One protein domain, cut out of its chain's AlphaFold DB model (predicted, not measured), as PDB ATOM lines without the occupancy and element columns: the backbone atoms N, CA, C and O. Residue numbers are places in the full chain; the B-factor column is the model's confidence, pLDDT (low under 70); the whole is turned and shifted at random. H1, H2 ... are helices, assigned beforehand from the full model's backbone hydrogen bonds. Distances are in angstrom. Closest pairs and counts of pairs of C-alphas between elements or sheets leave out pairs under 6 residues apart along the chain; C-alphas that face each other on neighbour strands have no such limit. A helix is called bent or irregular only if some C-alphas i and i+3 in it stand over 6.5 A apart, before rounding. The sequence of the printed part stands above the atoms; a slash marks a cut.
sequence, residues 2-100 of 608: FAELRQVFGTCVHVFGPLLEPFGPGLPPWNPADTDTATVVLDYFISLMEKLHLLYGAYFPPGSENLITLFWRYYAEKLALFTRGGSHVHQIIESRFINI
ATOM      1  N   PHE A   2     -20.966  -2.278 227.751       80.44
ATOM      2  CA  PHE A   2     -19.852  -1.756 226.908       80.44
ATOM      3  C   PHE A   2     -18.507  -1.627 227.650       80.44
ATOM      4  O   PHE A   2     -17.485  -2.120 227.179       80.44
ATOM      5  N   ALA A   3     -18.503  -0.993 228.829       86.00
ATOM      6  CA  ALA A   3     -17.291  -0.838 229.646       86.00
ATOM      7  C   ALA A   3     -16.723  -2.191 230.111       86.00
ATOM      8  O   ALA A   3     -15.515  -2.390 230.153       86.00
ATOM      9  N   GLU A   4     -17.616  -3.129 230.401       89.00
ATOM     10  CA  GLU A   4     -17.285  -4.489 230.814       89.00
ATOM     11  C   GLU A   4     -16.681  -5.301 229.662       89.00
ATOM     12  O   GLU A   4     -15.635  -5.910 229.847       89.00
ATOM     13  N   LEU A   5     -17.255  -5.238 228.451       89.62
ATOM     14  CA  LEU A   5     -16.671  -5.853 227.257       89.62
ATOM     15  C   LEU A   5     -15.249  -5.329 227.024       89.62
ATOM     16  O   LEU A   5     -14.339  -6.122 226.801       89.62
ATOM     17  N   ARG A   6     -15.044  -4.007 227.100       91.12
ATOM     18  CA  ARG A   6     -13.710  -3.399 226.973       91.12
ATOM     19  C   ARG A   6     -12.746  -3.916 228.033       91.12
ATOM     20  O   ARG A   6     -11.599  -4.204 227.707       91.12
ATOM     21  N   GLN A   7     -13.199  -4.033 229.278       93.31
ATOM     22  CA  GLN A   7     -12.385  -4.544 230.374       93.31
ATOM     23  C   GLN A   7     -11.999  -6.008 230.145       93.31
ATOM     24  O   GLN A   7     -10.817  -6.331 230.201       93.31
ATOM     25  N   VAL A   8     -12.967  -6.872 229.825       92.69
ATOM     26  CA  VAL A   8     -12.737  -8.300 229.561       92.69
ATOM     27  C   VAL A   8     -11.825  -8.487 228.352       92.69
ATOM     28  O   VAL A   8     -10.858  -9.244 228.425       92.69
ATOM     29  N   PHE A   9     -12.070  -7.758 227.261       93.88
ATOM     30  CA  PHE A   9     -11.191  -7.756 226.094       93.88
ATOM     31  C   PHE A   9      -9.776  -7.291 226.462       93.88
ATOM     32  O   PHE A   9      -8.805  -7.943 226.092       93.88
ATOM     33  N   GLY A  10      -9.655  -6.222 227.254       93.31
ATOM     34  CA  GLY A  10      -8.378  -5.719 227.760       93.31
ATOM     35  C   GLY A  10      -7.623  -6.748 228.602       93.31
ATOM     36  O   GLY A  10      -6.419  -6.907 228.427       93.31
ATOM     37  N   THR A  11      -8.312  -7.506 229.459       93.44
ATOM     38  CA  THR A  11      -7.712  -8.623 230.204       93.44
ATOM     39  C   THR A  11      -7.239  -9.733 229.267       93.44
ATOM     40  O   THR A  11      -6.137 -10.245 229.439       93.44
ATOM     41  N   CYS A  12      -8.024 -10.077 228.242       92.56
ATOM     42  CA  CYS A  12      -7.625 -11.083 227.254       92.56
ATOM     43  C   CYS A  12      -6.377 -10.641 226.479       92.56
ATOM     44  O   CYS A  12      -5.423 -11.405 226.357       92.56
ATOM     45  N   VAL A  13      -6.351  -9.390 226.016       93.38
ATOM     46  CA  VAL A  13      -5.188  -8.794 225.349       93.38
ATOM     47  C   VAL A  13      -3.987  -8.707 226.290       93.38
ATOM     48  O   VAL A  13      -2.873  -8.944 225.855       93.38
ATOM     49  N   HIS A  14      -4.171  -8.443 227.584       92.81
ATOM     50  CA  HIS A  14      -3.057  -8.432 228.535       92.81
ATOM     51  C   HIS A  14      -2.387  -9.809 228.679       92.81
ATOM     52  O   HIS A  14      -1.169  -9.885 228.821       92.81
ATOM     53  N   VAL A  15      -3.168 -10.892 228.608       92.50
ATOM     54  CA  VAL A  15      -2.658 -12.269 228.696       92.50
ATOM     55  C   VAL A  15      -2.000 -12.714 227.387       92.50
ATOM     56  O   VAL A  15      -0.910 -13.279 227.413       92.50
ATOM     57  N   PHE A  16      -2.646 -12.469 226.245       93.19
ATOM     58  CA  PHE A  16      -2.160 -12.941 224.942       93.19
ATOM     59  C   PHE A  16      -1.178 -11.977 224.265       93.19
ATOM     60  O   PHE A  16      -0.355 -12.410 223.465       93.19
ATOM     61  N   GLY A  17      -1.226 -10.688 224.588       90.81
ATOM     62  CA  GLY A  17      -0.432  -9.636 223.955       90.81
ATOM     63  C   GLY A  17       1.071  -9.898 223.962       90.81
ATOM     64  O   GLY A  17       1.666  -9.857 222.892       90.81
ATOM     65  N   PRO A  18       1.695 -10.290 225.089       90.94
ATOM     66  CA  PRO A  18       3.117 -10.643 225.111       90.94
ATOM     67  C   PRO A  18       3.518 -11.787 224.165       90.94
ATOM     68  O   PRO A  18       4.699 -11.937 223.870       90.94
ATOM     69  N   LEU A  19       2.557 -12.605 223.719       90.94
ATOM     70  CA  LEU A  19       2.775 -13.709 222.784       90.94
ATOM     71  C   LEU A  19       2.492 -13.316 221.329       90.94
ATOM     72  O   LEU A  19       3.021 -13.962 220.435       90.94
ATOM     73  N   LEU A  20       1.635 -12.315 221.100       90.56
ATOM     74  CA  LEU A  20       1.151 -11.903 219.778       90.56
ATOM     75  C   LEU A  20       1.827 -10.624 219.259       90.56
ATOM     76  O   LEU A  20       1.864 -10.392 218.052       90.56
ATOM     77  N   GLU A  21       2.299  -9.756 220.152       91.25
ATOM     78  CA  GLU A  21       2.790  -8.422 219.811       91.25
ATOM     79  C   GLU A  21       4.276  -8.430 219.426       91.25
ATOM     80  O   GLU A  21       5.071  -9.163 220.017       91.25
ATOM     81  N   PRO A  22       4.688  -7.583 218.466       85.69
ATOM     82  CA  PRO A  22       6.091  -7.343 218.138       85.69
ATOM     83  C   PRO A  22       6.989  -7.119 219.365       85.69
ATOM     84  O   PRO A  22       6.745  -6.216 220.166       85.69
ATOM     85  N   PHE A  23       8.105  -7.852 219.452       76.38
ATOM     86  CA  PHE A  23       9.110  -7.680 220.516       76.38
ATOM     87  C   PHE A  23       9.920  -6.374 220.412       76.38
ATOM     88  O   PHE A  23      10.653  -6.014 221.333       76.38
ATOM     89  N   GLY A  24       9.821  -5.660 219.289       74.19
ATOM     90  CA  GLY A  24      10.516  -4.399 219.050       74.19
ATOM     91  C   GLY A  24      10.059  -3.715 217.757       74.19
ATOM     92  O   GLY A  24       9.303  -4.303 216.978       74.19
ATOM     93  N   PRO A  25      10.500  -2.469 217.496       73.50
ATOM     94  CA  PRO A  25      10.027  -1.690 216.357       73.50
ATOM     95  C   PRO A  25      10.284  -2.405 215.024       73.50
ATOM     96  O   PRO A  25      11.429  -2.599 214.618       73.50
ATOM     97  N   GLY A  26       9.211  -2.772 214.325       72.88
ATOM     98  CA  GLY A  26       9.286  -3.341 212.980       72.88
ATOM     99  C   GLY A  26       9.623  -4.835 212.893       72.88
ATOM    100  O   GLY A  26       9.692  -5.332 211.768       72.88
ATOM    101  N   LEU A  27       9.811  -5.534 214.021       82.00
ATOM    102  CA  LEU A  27      10.136  -6.966 214.068       82.00
ATOM    103  C   LEU A  27       8.891  -7.825 214.336       82.00
ATOM    104  O   LEU A  27       8.049  -7.423 215.136       82.00
ATOM    105  N   PRO A  28       8.755  -9.002 213.704       87.19
ATOM    106  CA  PRO A  28       7.636  -9.895 213.972       87.19
ATOM    107  C   PRO A  28       7.739 -10.544 215.369       87.19
ATOM    108  O   PRO A  28       8.844 -10.712 215.889       87.19
ATOM    109  N   PRO A  29       6.602 -10.951 215.962       89.00
ATOM    110  CA  PRO A  29       6.543 -11.706 217.224       89.00
ATOM    111  C   PRO A  29       7.050 -13.154 217.117       89.00
ATOM    112  O   PRO A  29       7.280 -13.800 218.130       89.00
ATOM    113  N   TRP A  30       7.217 -13.693 215.910       89.44
ATOM    114  CA  TRP A  30       7.655 -15.073 215.704       89.44
ATOM    115  C   TRP A  30       8.702 -15.151 214.604       89.44
ATOM    116  O   TRP A  30       8.698 -14.347 213.665       89.44
ATOM    117  N   ASN A  31       9.592 -16.136 214.723       88.94
ATOM    118  CA  ASN A  31      10.466 -16.529 213.629       88.94
ATOM    119  C   ASN A  31       9.776 -17.603 212.775       88.94
ATOM    120  O   ASN A  31       8.911 -18.322 213.276       88.94
ATOM    121  N   PRO A  32      10.215 -17.819 211.521       88.00
ATOM    122  CA  PRO A  32       9.642 -18.861 210.666       88.00
ATOM    123  C   PRO A  32       9.667 -20.270 211.282       88.00
ATOM    124  O   PRO A  32       8.780 -21.075 211.003       88.00
ATOM    125  N   ALA A  33      10.652 -20.564 212.138       89.94
ATOM    126  CA  ALA A  33      10.759 -21.839 212.851       89.94
ATOM    127  C   ALA A  33       9.657 -22.048 213.909       89.94
ATOM    128  O   ALA A  33       9.352 -23.186 214.247       89.94
ATOM    129  N   ASP A  34       9.031 -20.970 214.389       90.00
ATOM    130  CA  ASP A  34       8.016 -20.995 215.446       90.00
ATOM    131  C   ASP A  34       6.582 -21.058 214.884       90.00
ATOM    132  O   ASP A  34       5.618 -20.866 215.624       90.00
ATOM    133  N   THR A  35       6.420 -21.315 213.580       88.44
ATOM    134  CA  THR A  35       5.130 -21.267 212.864       88.44
ATOM    135  C   THR A  35       4.049 -22.139 213.513       88.44
ATOM    136  O   THR A  35       2.915 -21.684 213.675       88.44
ATOM    137  N   ASP A  36       4.384 -23.361 213.932       90.62
ATOM    138  CA  ASP A  36       3.421 -24.271 214.569       90.62
ATOM    139  C   ASP A  36       2.968 -23.737 215.935       90.62
ATOM    140  O   ASP A  36       1.776 -23.705 216.243       90.62
ATOM    141  N   THR A  37       3.908 -23.227 216.733       91.50
ATOM    142  CA  THR A  37       3.621 -22.616 218.037       91.50
ATOM    143  C   THR A  37       2.771 -21.356 217.883       91.50
ATOM    144  O   THR A  37       1.764 -21.202 218.574       91.50
ATOM    145  N   ALA A  38       3.132 -20.474 216.947       91.31
ATOM    146  CA  ALA A  38       2.380 -19.263 216.627       91.31
ATOM    147  C   ALA A  38       0.939 -19.589 216.214       91.31
ATOM    148  O   ALA A  38      -0.009 -18.936 216.650       91.31
ATOM    149  N   THR A  39       0.776 -20.647 215.418       92.12
ATOM    150  CA  THR A  39      -0.527 -21.146 214.981       92.12
ATOM    151  C   THR A  39      -1.383 -21.574 216.171       92.12
ATOM    152  O   THR A  39      -2.516 -21.117 216.298       92.12
ATOM    153  N   VAL A  40      -0.829 -22.375 217.084       93.94
ATOM    154  CA  VAL A  40      -1.535 -22.824 218.294       93.94
ATOM    155  C   VAL A  40      -1.946 -21.640 219.177       93.94
ATOM    156  O   VAL A  40      -3.084 -21.584 219.644       93.94
ATOM    157  N   VAL A  41      -1.051 -20.669 219.389       93.75
ATOM    158  CA  VAL A  41      -1.348 -19.463 220.183       93.75
ATOM    159  C   VAL A  41      -2.499 -18.666 219.563       93.75
ATOM    160  O   VAL A  41      -3.425 -18.268 220.274       93.75
ATOM    161  N   LEU A  42      -2.472 -18.463 218.244       93.62
ATOM    162  CA  LEU A  42      -3.529 -17.755 217.524       93.62
ATOM    163  C   LEU A  42      -4.856 -18.523 217.539       93.62
ATOM    164  O   LEU A  42      -5.896 -17.897 217.725       93.62
ATOM    165  N   ASP A  43      -4.840 -19.851 217.421       94.06
ATOM    166  CA  ASP A  43      -6.047 -20.684 217.500       94.06
ATOM    167  C   ASP A  43      -6.737 -20.558 218.867       94.06
ATOM    168  O   ASP A  43      -7.954 -20.364 218.941       94.06
ATOM    169  N   TYR A  44      -5.967 -20.568 219.960       94.25
ATOM    170  CA  TYR A  44      -6.520 -20.322 221.295       94.25
ATOM    171  C   TYR A  44      -7.059 -18.900 221.458       94.25
ATOM    172  O   TYR A  44      -8.134 -18.719 222.039       94.25
ATOM    173  N   PHE A  45      -6.348 -17.898 220.936       94.50
ATOM    174  CA  PHE A  45      -6.798 -16.509 220.990       94.50
ATOM    175  C   PHE A  45      -8.117 -16.316 220.230       94.50
ATOM    176  O   PHE A  45      -9.061 -15.743 220.773       94.50
ATOM    177  N   ILE A  46      -8.224 -16.852 219.011       93.31
ATOM    178  CA  ILE A  46      -9.442 -16.771 218.197       93.31
ATOM    179  C   ILE A  46     -10.594 -17.536 218.845       93.31
ATOM    180  O   ILE A  46     -11.678 -16.974 218.973       93.31
ATOM    181  N   SER A  47     -10.363 -18.750 219.358       92.44
ATOM    182  CA  SER A  47     -11.399 -19.507 220.078       92.44
ATOM    183  C   SER A  47     -11.930 -18.752 221.303       92.44
ATOM    184  O   SER A  47     -13.127 -18.789 221.605       92.44
ATOM    185  N   LEU A  48     -11.065 -18.022 222.016       92.12
ATOM    186  CA  LEU A  48     -11.492 -17.156 223.113       92.12
ATOM    187  C   LEU A  48     -12.333 -15.975 222.604       92.12
ATOM    188  O   LEU A  48     -13.373 -15.681 223.196       92.12
ATOM    189  N   MET A  49     -11.933 -15.330 221.505       93.19
ATOM    190  CA  MET A  49     -12.718 -14.250 220.893       93.19
ATOM    191  C   MET A  49     -14.089 -14.737 220.412       93.19
ATOM    192  O   MET A  49     -15.082 -14.050 220.625       93.19
ATOM    193  N   GLU A  50     -14.183 -15.934 219.835       90.38
ATOM    194  CA  GLU A  50     -15.457 -16.549 219.441       90.38
ATOM    195  C   GLU A  50     -16.375 -16.770 220.649       90.38
ATOM    196  O   GLU A  50     -17.556 -16.421 220.611       90.38
ATOM    197  N   LYS A  51     -15.839 -17.278 221.765       90.25
ATOM    198  CA  LYS A  51     -16.611 -17.450 223.006       90.25
ATOM    199  C   LYS A  51     -17.076 -16.114 223.581       90.25
ATOM    200  O   LYS A  51     -18.234 -15.994 223.972       90.25
ATOM    201  N   LEU A  52     -16.210 -15.100 223.600       90.25
ATOM    202  CA  LEU A  52     -16.596 -13.748 224.018       90.25
ATOM    203  C   LEU A  52     -17.661 -13.155 223.094       90.25
ATOM    204  O   LEU A  52     -18.583 -12.493 223.567       90.25
ATOM    205  N   HIS A  53     -17.567 -13.416 221.790       88.56
ATOM    206  CA  HIS A  53     -18.573 -12.992 220.831       88.56
ATOM    207  C   HIS A  53     -19.932 -13.628 221.134       88.56
ATOM    208  O   HIS A  53     -20.929 -12.917 221.165       88.56
ATOM    209  N   LEU A  54     -19.983 -14.930 221.422       87.12
ATOM    210  CA  LEU A  54     -21.227 -15.612 221.795       87.12
ATOM    211  C   LEU A  54     -21.832 -15.054 223.091       87.12
ATOM    212  O   LEU A  54     -23.049 -14.927 223.195       87.12
ATOM    213  N   LEU A  55     -20.990 -14.691 224.063       87.19
ATOM    214  CA  LEU A  55     -21.436 -14.145 225.345       87.19
ATOM    215  C   LEU A  55     -21.982 -12.723 225.234       87.19
ATOM    216  O   LEU A  55     -22.955 -12.400 225.903       87.19
ATOM    217  N   TYR A  56     -21.370 -11.870 224.413       84.88
ATOM    218  CA  TYR A  56     -21.691 -10.441 224.386       84.88
ATOM    219  C   TYR A  56     -22.396  -9.970 223.100       84.88
ATOM    220  O   TYR A  56     -23.011  -8.905 223.090       84.88
ATOM    221  N   GLY A  57     -22.334 -10.736 222.012       76.19
ATOM    222  CA  GLY A  57     -22.727 -10.310 220.665       76.19
ATOM    223  C   GLY A  57     -24.208  -9.975 220.504       76.19
ATOM    224  O   GLY A  57     -24.540  -9.049 219.771       76.19
ATOM    225  N   ALA A  58     -25.095 -10.660 221.231       76.75
ATOM    226  CA  ALA A  58     -26.539 -10.414 221.175       76.75
ATOM    227  C   ALA A  58     -26.977  -9.113 221.877       76.75
ATOM    228  O   ALA A  58     -28.109  -8.670 221.702       76.75
ATOM    229  N   TYR A  59     -26.103  -8.508 222.685       78.94
ATOM    230  CA  TYR A  59     -26.467  -7.396 223.564       78.94
ATOM    231  C   TYR A  59     -26.197  -6.011 222.977       78.94
ATOM    232  O   TYR A  59     -26.588  -5.009 223.580       78.94
ATOM    233  N   PHE A  60     -25.515  -5.930 221.835       80.56
ATOM    234  CA  PHE A  60     -25.103  -4.661 221.249       80.56
ATOM    235  C   PHE A  60     -25.919  -4.337 219.998       80.56
ATOM    236  O   PHE A  60     -26.001  -5.169 219.091       80.56
ATOM    237  N   PRO A  61     -26.523  -3.137 219.914       79.31
ATOM    238  CA  PRO A  61     -27.276  -2.745 218.735       79.31
ATOM    239  C   PRO A  61     -26.354  -2.589 217.512       79.31
ATOM    240  O   PRO A  61     -25.167  -2.264 217.666       79.31
ATOM    241  N   PRO A  62     -26.893  -2.756 216.290       74.31
ATOM    242  CA  PRO A  62     -26.190  -2.408 215.058       74.31
ATOM    243  C   PRO A  62     -25.608  -0.989 215.118       74.31
ATOM    244  O   PRO A  62     -26.254  -0.071 215.620       74.31
ATOM    245  N   GLY A  63     -24.383  -0.810 214.623       72.88
ATOM    246  CA  GLY A  63     -23.699   0.489 214.614       72.88
ATOM    247  C   GLY A  63     -22.997   0.880 215.920       72.88
ATOM    248  O   GLY A  63     -22.340   1.918 215.958       72.88
ATOM    249  N   SER A  64     -23.086   0.065 216.977       81.25
ATOM    250  CA  SER A  64     -22.325   0.285 218.212       81.25
ATOM    251  C   SER A  64     -20.960  -0.411 218.203       81.25
ATOM    252  O   SER A  64     -20.737  -1.383 217.479       81.25
ATOM    253  N   GLU A  65     -20.029   0.096 219.016       84.12
ATOM    254  CA  GLU A  65     -18.734  -0.556 219.219       84.12
ATOM    255  C   GLU A  65     -18.936  -1.944 219.832       84.12
ATOM    256  O   GLU A  65     -19.503  -2.084 220.912       84.12
ATOM    257  N   ASN A  66     -18.437  -2.970 219.154       88.69
ATOM    258  CA  ASN A  66     -18.564  -4.351 219.591       88.69
ATOM    259  C   ASN A  66     -17.191  -5.031 219.672       88.69
ATOM    260  O   ASN A  66     -16.148  -4.415 219.439       88.69
ATOM    261  N   LEU A  67     -17.187  -6.326 220.001       91.88
ATOM    262  CA  LEU A  67     -15.951  -7.102 220.111       91.88
ATOM    263  C   LEU A  67     -15.119  -7.058 218.822       91.88
ATOM    264  O   LEU A  67     -13.900  -6.971 218.892       91.88
ATOM    265  N   ILE A  68     -15.769  -7.074 217.657       93.31
ATOM    266  CA  ILE A  68     -15.096  -7.055 216.354       93.31
ATOM    267  C   ILE A  68     -14.409  -5.705 216.127       93.31
ATOM    268  O   ILE A  68     -13.293  -5.663 215.617       93.31
ATOM    269  N   THR A  69     -15.019  -4.606 216.582       92.44
ATOM    270  CA  THR A  69     -14.386  -3.281 216.579       92.44
ATOM    271  C   THR A  69     -13.156  -3.224 217.479       92.44
ATOM    272  O   THR A  69     -12.112  -2.735 217.053       92.44
ATOM    273  N   LEU A  70     -13.245  -3.752 218.703       93.88
ATOM    274  CA  LEU A  70     -12.099  -3.808 219.618       93.88
ATOM    275  C   LEU A  70     -10.970  -4.681 219.056       93.88
ATOM    276  O   LEU A  70      -9.803  -4.296 219.105       93.88
ATOM    277  N   PHE A  71     -11.330  -5.815 218.459       95.25
ATOM    278  CA  PHE A  71     -10.400  -6.726 217.806       95.25
ATOM    279  C   PHE A  71      -9.694  -6.072 216.612       95.25
ATOM    280  O   PHE A  71      -8.470  -6.154 216.507       95.25
ATOM    281  N   TRP A  72     -10.432  -5.364 215.745       96.12
ATOM    282  CA  TRP A  72      -9.843  -4.593 214.647       96.12
ATOM    283  C   TRP A  72      -8.842  -3.556 215.157       96.12
ATOM    284  O   TRP A  72      -7.720  -3.493 214.659       96.12
ATOM    285  N   ARG A  73      -9.217  -2.763 216.167       95.62
ATOM    286  CA  ARG A  73      -8.324  -1.738 216.729       95.62
ATOM    287  C   ARG A  73      -7.066  -2.347 217.322       95.62
ATOM    288  O   ARG A  73      -5.983  -1.835 217.072       95.62
ATOM    289  N   TYR A  74      -7.191  -3.474 218.019       95.38
ATOM    290  CA  TYR A  74      -6.034  -4.209 218.516       95.38
ATOM    291  C   TYR A  74      -5.111  -4.667 217.380       95.38
ATOM    292  O   TYR A  74      -3.908  -4.409 217.420       95.38
ATOM    293  N   TYR A  75      -5.667  -5.268 216.326       95.12
ATOM    294  CA  TYR A  75      -4.889  -5.625 215.143       95.12
ATOM    295  C   TYR A  75      -4.173  -4.403 214.553       95.12
ATOM    296  O   TYR A  75      -2.961  -4.439 214.352       95.12
ATOM    297  N   ALA A  76      -4.901  -3.311 214.330       94.81
ATOM    298  CA  ALA A  76      -4.377  -2.116 213.687       94.81
ATOM    299  C   ALA A  76      -3.286  -1.409 214.508       94.81
ATOM    300  O   ALA A  76      -2.312  -0.910 213.947       94.81
ATOM    301  N   GLU A  77      -3.444  -1.358 215.831       92.69
ATOM    302  CA  GLU A  77      -2.558  -0.616 216.729       92.69
ATOM    303  C   GLU A  77      -1.377  -1.436 217.237       92.69
ATOM    304  O   GLU A  77      -0.385  -0.847 217.660       92.69
ATOM    305  N   LYS A  78      -1.476  -2.770 217.240       91.12
ATOM    306  CA  LYS A  78      -0.477  -3.641 217.876       91.12
ATOM    307  C   LYS A  78       0.112  -4.671 216.930       91.12
ATOM    308  O   LYS A  78       1.325  -4.855 216.920       91.12
ATOM    309  N   LEU A  79      -0.718  -5.310 216.109       90.62
ATOM    310  CA  LEU A  79      -0.291  -6.458 215.307       90.62
ATOM    311  C   LEU A  79       0.177  -6.062 213.903       90.62
ATOM    312  O   LEU A  79       1.128  -6.636 213.396       90.62
ATOM    313  N   ALA A  80      -0.424  -5.054 213.276       89.31
ATOM    314  CA  ALA A  80      -0.094  -4.637 211.909       89.31
ATOM    315  C   ALA A  80       1.171  -3.754 211.800       89.31
ATOM    316  O   ALA A  80       1.485  -3.248 210.724       89.31
ATOM    317  N   LEU A  81       1.884  -3.520 212.909       84.19
ATOM    318  CA  LEU A  81       2.974  -2.538 212.986       84.19
ATOM    319  C   LEU A  81       4.313  -3.016 212.404       84.19
ATOM    320  O   LEU A  81       5.189  -2.190 212.131       84.19
ATOM    321  N   PHE A  82       4.516  -4.324 212.244       82.19
ATOM    322  CA  PHE A  82       5.785  -4.846 211.741       82.19
ATOM    323  C   PHE A  82       5.841  -4.796 210.208       82.19
ATOM    324  O   PHE A  82       4.858  -5.050 209.521       82.19
ATOM    325  N   THR A  83       7.004  -4.425 209.663       74.44
ATOM    326  CA  THR A  83       7.189  -4.184 208.214       74.44
ATOM    327  C   THR A  83       8.369  -4.944 207.613       74.44
ATOM    328  O   THR A  83       8.568  -4.904 206.401       74.44
ATOM    329  N   ARG A  84       9.175  -5.643 208.428       69.62
ATOM    330  CA  ARG A  84      10.375  -6.366 207.981       69.62
ATOM    331  C   ARG A  84      10.355  -7.808 208.484       69.62
ATOM    332  O   ARG A  84      10.107  -8.044 209.656       69.62
ATOM    333  N   GLY A  85      10.638  -8.772 207.605       66.81
ATOM    334  CA  GLY A  85      10.874 -10.177 207.985       66.81
ATOM    335  C   GLY A  85       9.653 -10.983 208.459       66.81
ATOM    336  O   GLY A  85       9.818 -12.123 208.882       66.81
ATOM    337  N   GLY A  86       8.434 -10.439 208.369       81.00
ATOM    338  CA  GLY A  86       7.224 -11.021 208.972       81.00
ATOM    339  C   GLY A  86       6.195 -11.619 208.006       81.00
ATOM    340  O   GLY A  86       5.049 -11.804 208.400       81.00
ATOM    341  N   SER A  87       6.553 -11.919 206.752       86.56
ATOM    342  CA  SER A  87       5.590 -12.430 205.751       86.56
ATOM    343  C   SER A  87       4.839 -13.683 206.235       86.56
ATOM    344  O   SER A  87       3.613 -13.735 206.162       86.56
ATOM    345  N   HIS A  88       5.557 -14.640 206.837       88.62
ATOM    346  CA  HIS A  88       4.962 -15.837 207.440       88.62
ATOM    347  C   HIS A  88       3.959 -15.494 208.557       88.62
ATOM    348  O   HIS A  88       2.877 -16.066 208.603       88.62
ATOM    349  N   VAL A  89       4.259 -14.503 209.405       90.31
ATOM    350  CA  VAL A  89       3.342 -14.056 210.464       90.31
ATOM    351  C   VAL A  89       2.068 -13.455 209.880       90.31
ATOM    352  O   VAL A  89       0.977 -13.799 210.329       90.31
ATOM    353  N   HIS A  90       2.174 -12.603 208.857       91.12
ATOM    354  CA  HIS A  90       0.992 -12.049 208.192       91.12
ATOM    355  C   HIS A  90       0.103 -13.139 207.587       91.12
ATOM    356  O   HIS A  90      -1.113 -13.049 207.719       91.12
ATOM    357  N   GLN A  91       0.690 -14.184 206.998       90.12
ATOM    358  CA  GLN A  91      -0.059 -15.322 206.452       90.12
ATOM    359  C   GLN A  91      -0.777 -16.123 207.545       90.12
ATOM    360  O   GLN A  91      -1.953 -16.460 207.389       90.12
ATOM    361  N   ILE A  92      -0.105 -16.403 208.670       92.12
ATOM    362  CA  ILE A  92      -0.730 -17.112 209.798       92.12
ATOM    363  C   ILE A  92      -1.885 -16.267 210.352       92.12
ATOM    364  O   ILE A  92      -2.996 -16.784 210.494       92.12
ATOM    365  N   ILE A  93      -1.664 -14.964 210.575       93.06
ATOM    366  CA  ILE A  93      -2.705 -14.031 211.024       93.06
ATOM    367  C   ILE A  93      -3.872 -14.008 210.031       93.06
ATOM    368  O   ILE A  93      -5.009 -14.195 210.451       93.06
ATOM    369  N   GLU A  94      -3.621 -13.834 208.728       93.38
ATOM    370  CA  GLU A  94      -4.663 -13.824 207.694       93.38
ATOM    371  C   GLU A  94      -5.517 -15.098 207.744       93.38
ATOM    372  O   GLU A  94      -6.747 -15.012 207.768       93.38
ATOM    373  N   SER A  95      -4.878 -16.271 207.834       92.44
ATOM    374  CA  SER A  95      -5.562 -17.570 207.826       92.44
ATOM    375  C   SER A  95      -6.516 -17.779 209.006       92.44
ATOM    376  O   SER A  95      -7.462 -18.557 208.899       92.44
ATOM    377  N   ARG A  96      -6.271 -17.103 210.136       93.38
ATOM    378  CA  ARG A  96      -7.056 -17.249 211.370       93.38
ATOM    379  C   ARG A  96      -8.029 -16.108 211.575       93.38
ATOM    380  O   ARG A  96      -9.193 -16.334 211.895       93.38
ATOM    381  N   PHE A  97      -7.578 -14.882 211.341       94.38
ATOM    382  CA  PHE A  97      -8.385 -13.691 211.572       94.38
ATOM    383  C   PHE A  97      -9.547 -13.621 210.589       94.38
ATOM    384  O   PHE A  97     -10.552 -12.991 210.896       94.38
ATOM    385  N   ILE A  98      -9.481 -14.314 209.450       91.12
ATOM    386  CA  ILE A  98     -10.604 -14.391 208.519       91.12
ATOM    387  C   ILE A  98     -11.852 -15.087 209.088       91.12
ATOM    388  O   ILE A  98     -12.956 -14.821 208.609       91.12
ATOM    389  N   ASN A  99     -11.690 -15.930 210.116       89.88
ATOM    390  CA  ASN A  99     -12.788 -16.656 210.766       89.88
ATOM    391  C   ASN A  99     -13.604 -15.771 211.718       89.88
ATOM    392  O   ASN A  99     -14.728 -16.117 212.077       89.88
ATOM    393  N   ILE A 100     -13.074 -14.602 212.090       92.19
ATOM    394  CA  ILE A 100     -13.821 -13.596 212.843       92.19
ATOM    395  C   ILE A 100     -15.055 -13.166 212.027       92.19
ATOM    396  O   ILE A 100     -14.956 -12.981 210.808       92.19
TER     397      ILE A 100
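What this domain is: This is residues 2 to 100 of the 608 residues of an uncharacterized protein of Brugia timori (UniProt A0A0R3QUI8). Four helices lie lengthwise in an elongated bundle, running back and forth along its long axis. The longest, H2, runs almost the whole length and touches the other three; H1 and H4 are at opposite corners of the bundle, with H3 facing H2 across it. The printed part has 99 residues with four named helices, H1 to H4 in order, and no named strand: its class is all helix. It is compact, with a radius of gyration of the C-alphas of 13.9 A and spans of 41 by 24 by 22 A.

How they stand to each other: H1, residues 2 to 20, and H2, residues 32 to 59, form a helical hairpin: they touch at a shallow tilt of 7 degrees, opposite ways, with the closest C-alphas, of Phe 16 and Phe 45, 7.1 A apart. H3, residues 67 to 79, forms a second helical hairpin with H2, at a shallow tilt of 28 degrees; only Leu 67 of H3 touches H2, 6.5 A from His 53 between C-alphas. H1 and H3 touch, the same way, at 34.7 degrees, a tilt only just shallow; the closest C-alphas, of Leu 20 and Leu 79, are 7.2 A apart. H4, residues 87 to 97, touches H2, the same way, at a shallow tilt of 27 degrees, with the closest C-alphas, of Pro 32 and His 88, 6.4 A apart. H4 is near H3 and apart from H1. Every O i to N i+4 pair is within hydrogen-bond range in H3 and H4, against 13 of 15 in H1 and 20 of 24 in H2.

Where its parts are: H1 begins at C-alpha 2, (-19.852, -1.756, 226.908), and is 24.4 A long, with a kink of 41 degrees near residue 14; it is irregular, but only just, with C-alphas 15 and 18 7.0 A apart. H2 is 40.0 A long, with a kink of 34 degrees near residue 53; it is irregular, with C-alphas 33 and 36 7.9 A apart. H3 is 16.4 A long, and H4, 15.2 A, ends at C-alpha 97, (-8.385, -13.691, 211.572).

The domain as a whole: The C-alphas farthest apart, of Ala 33 and Pro 61, are 43.0 A apart. The printed part has no cut. The link from H1 to H2 is long, 11 residues. Mean pLDDT of the printed part is 88.4; residues 84 to 85 are under 70.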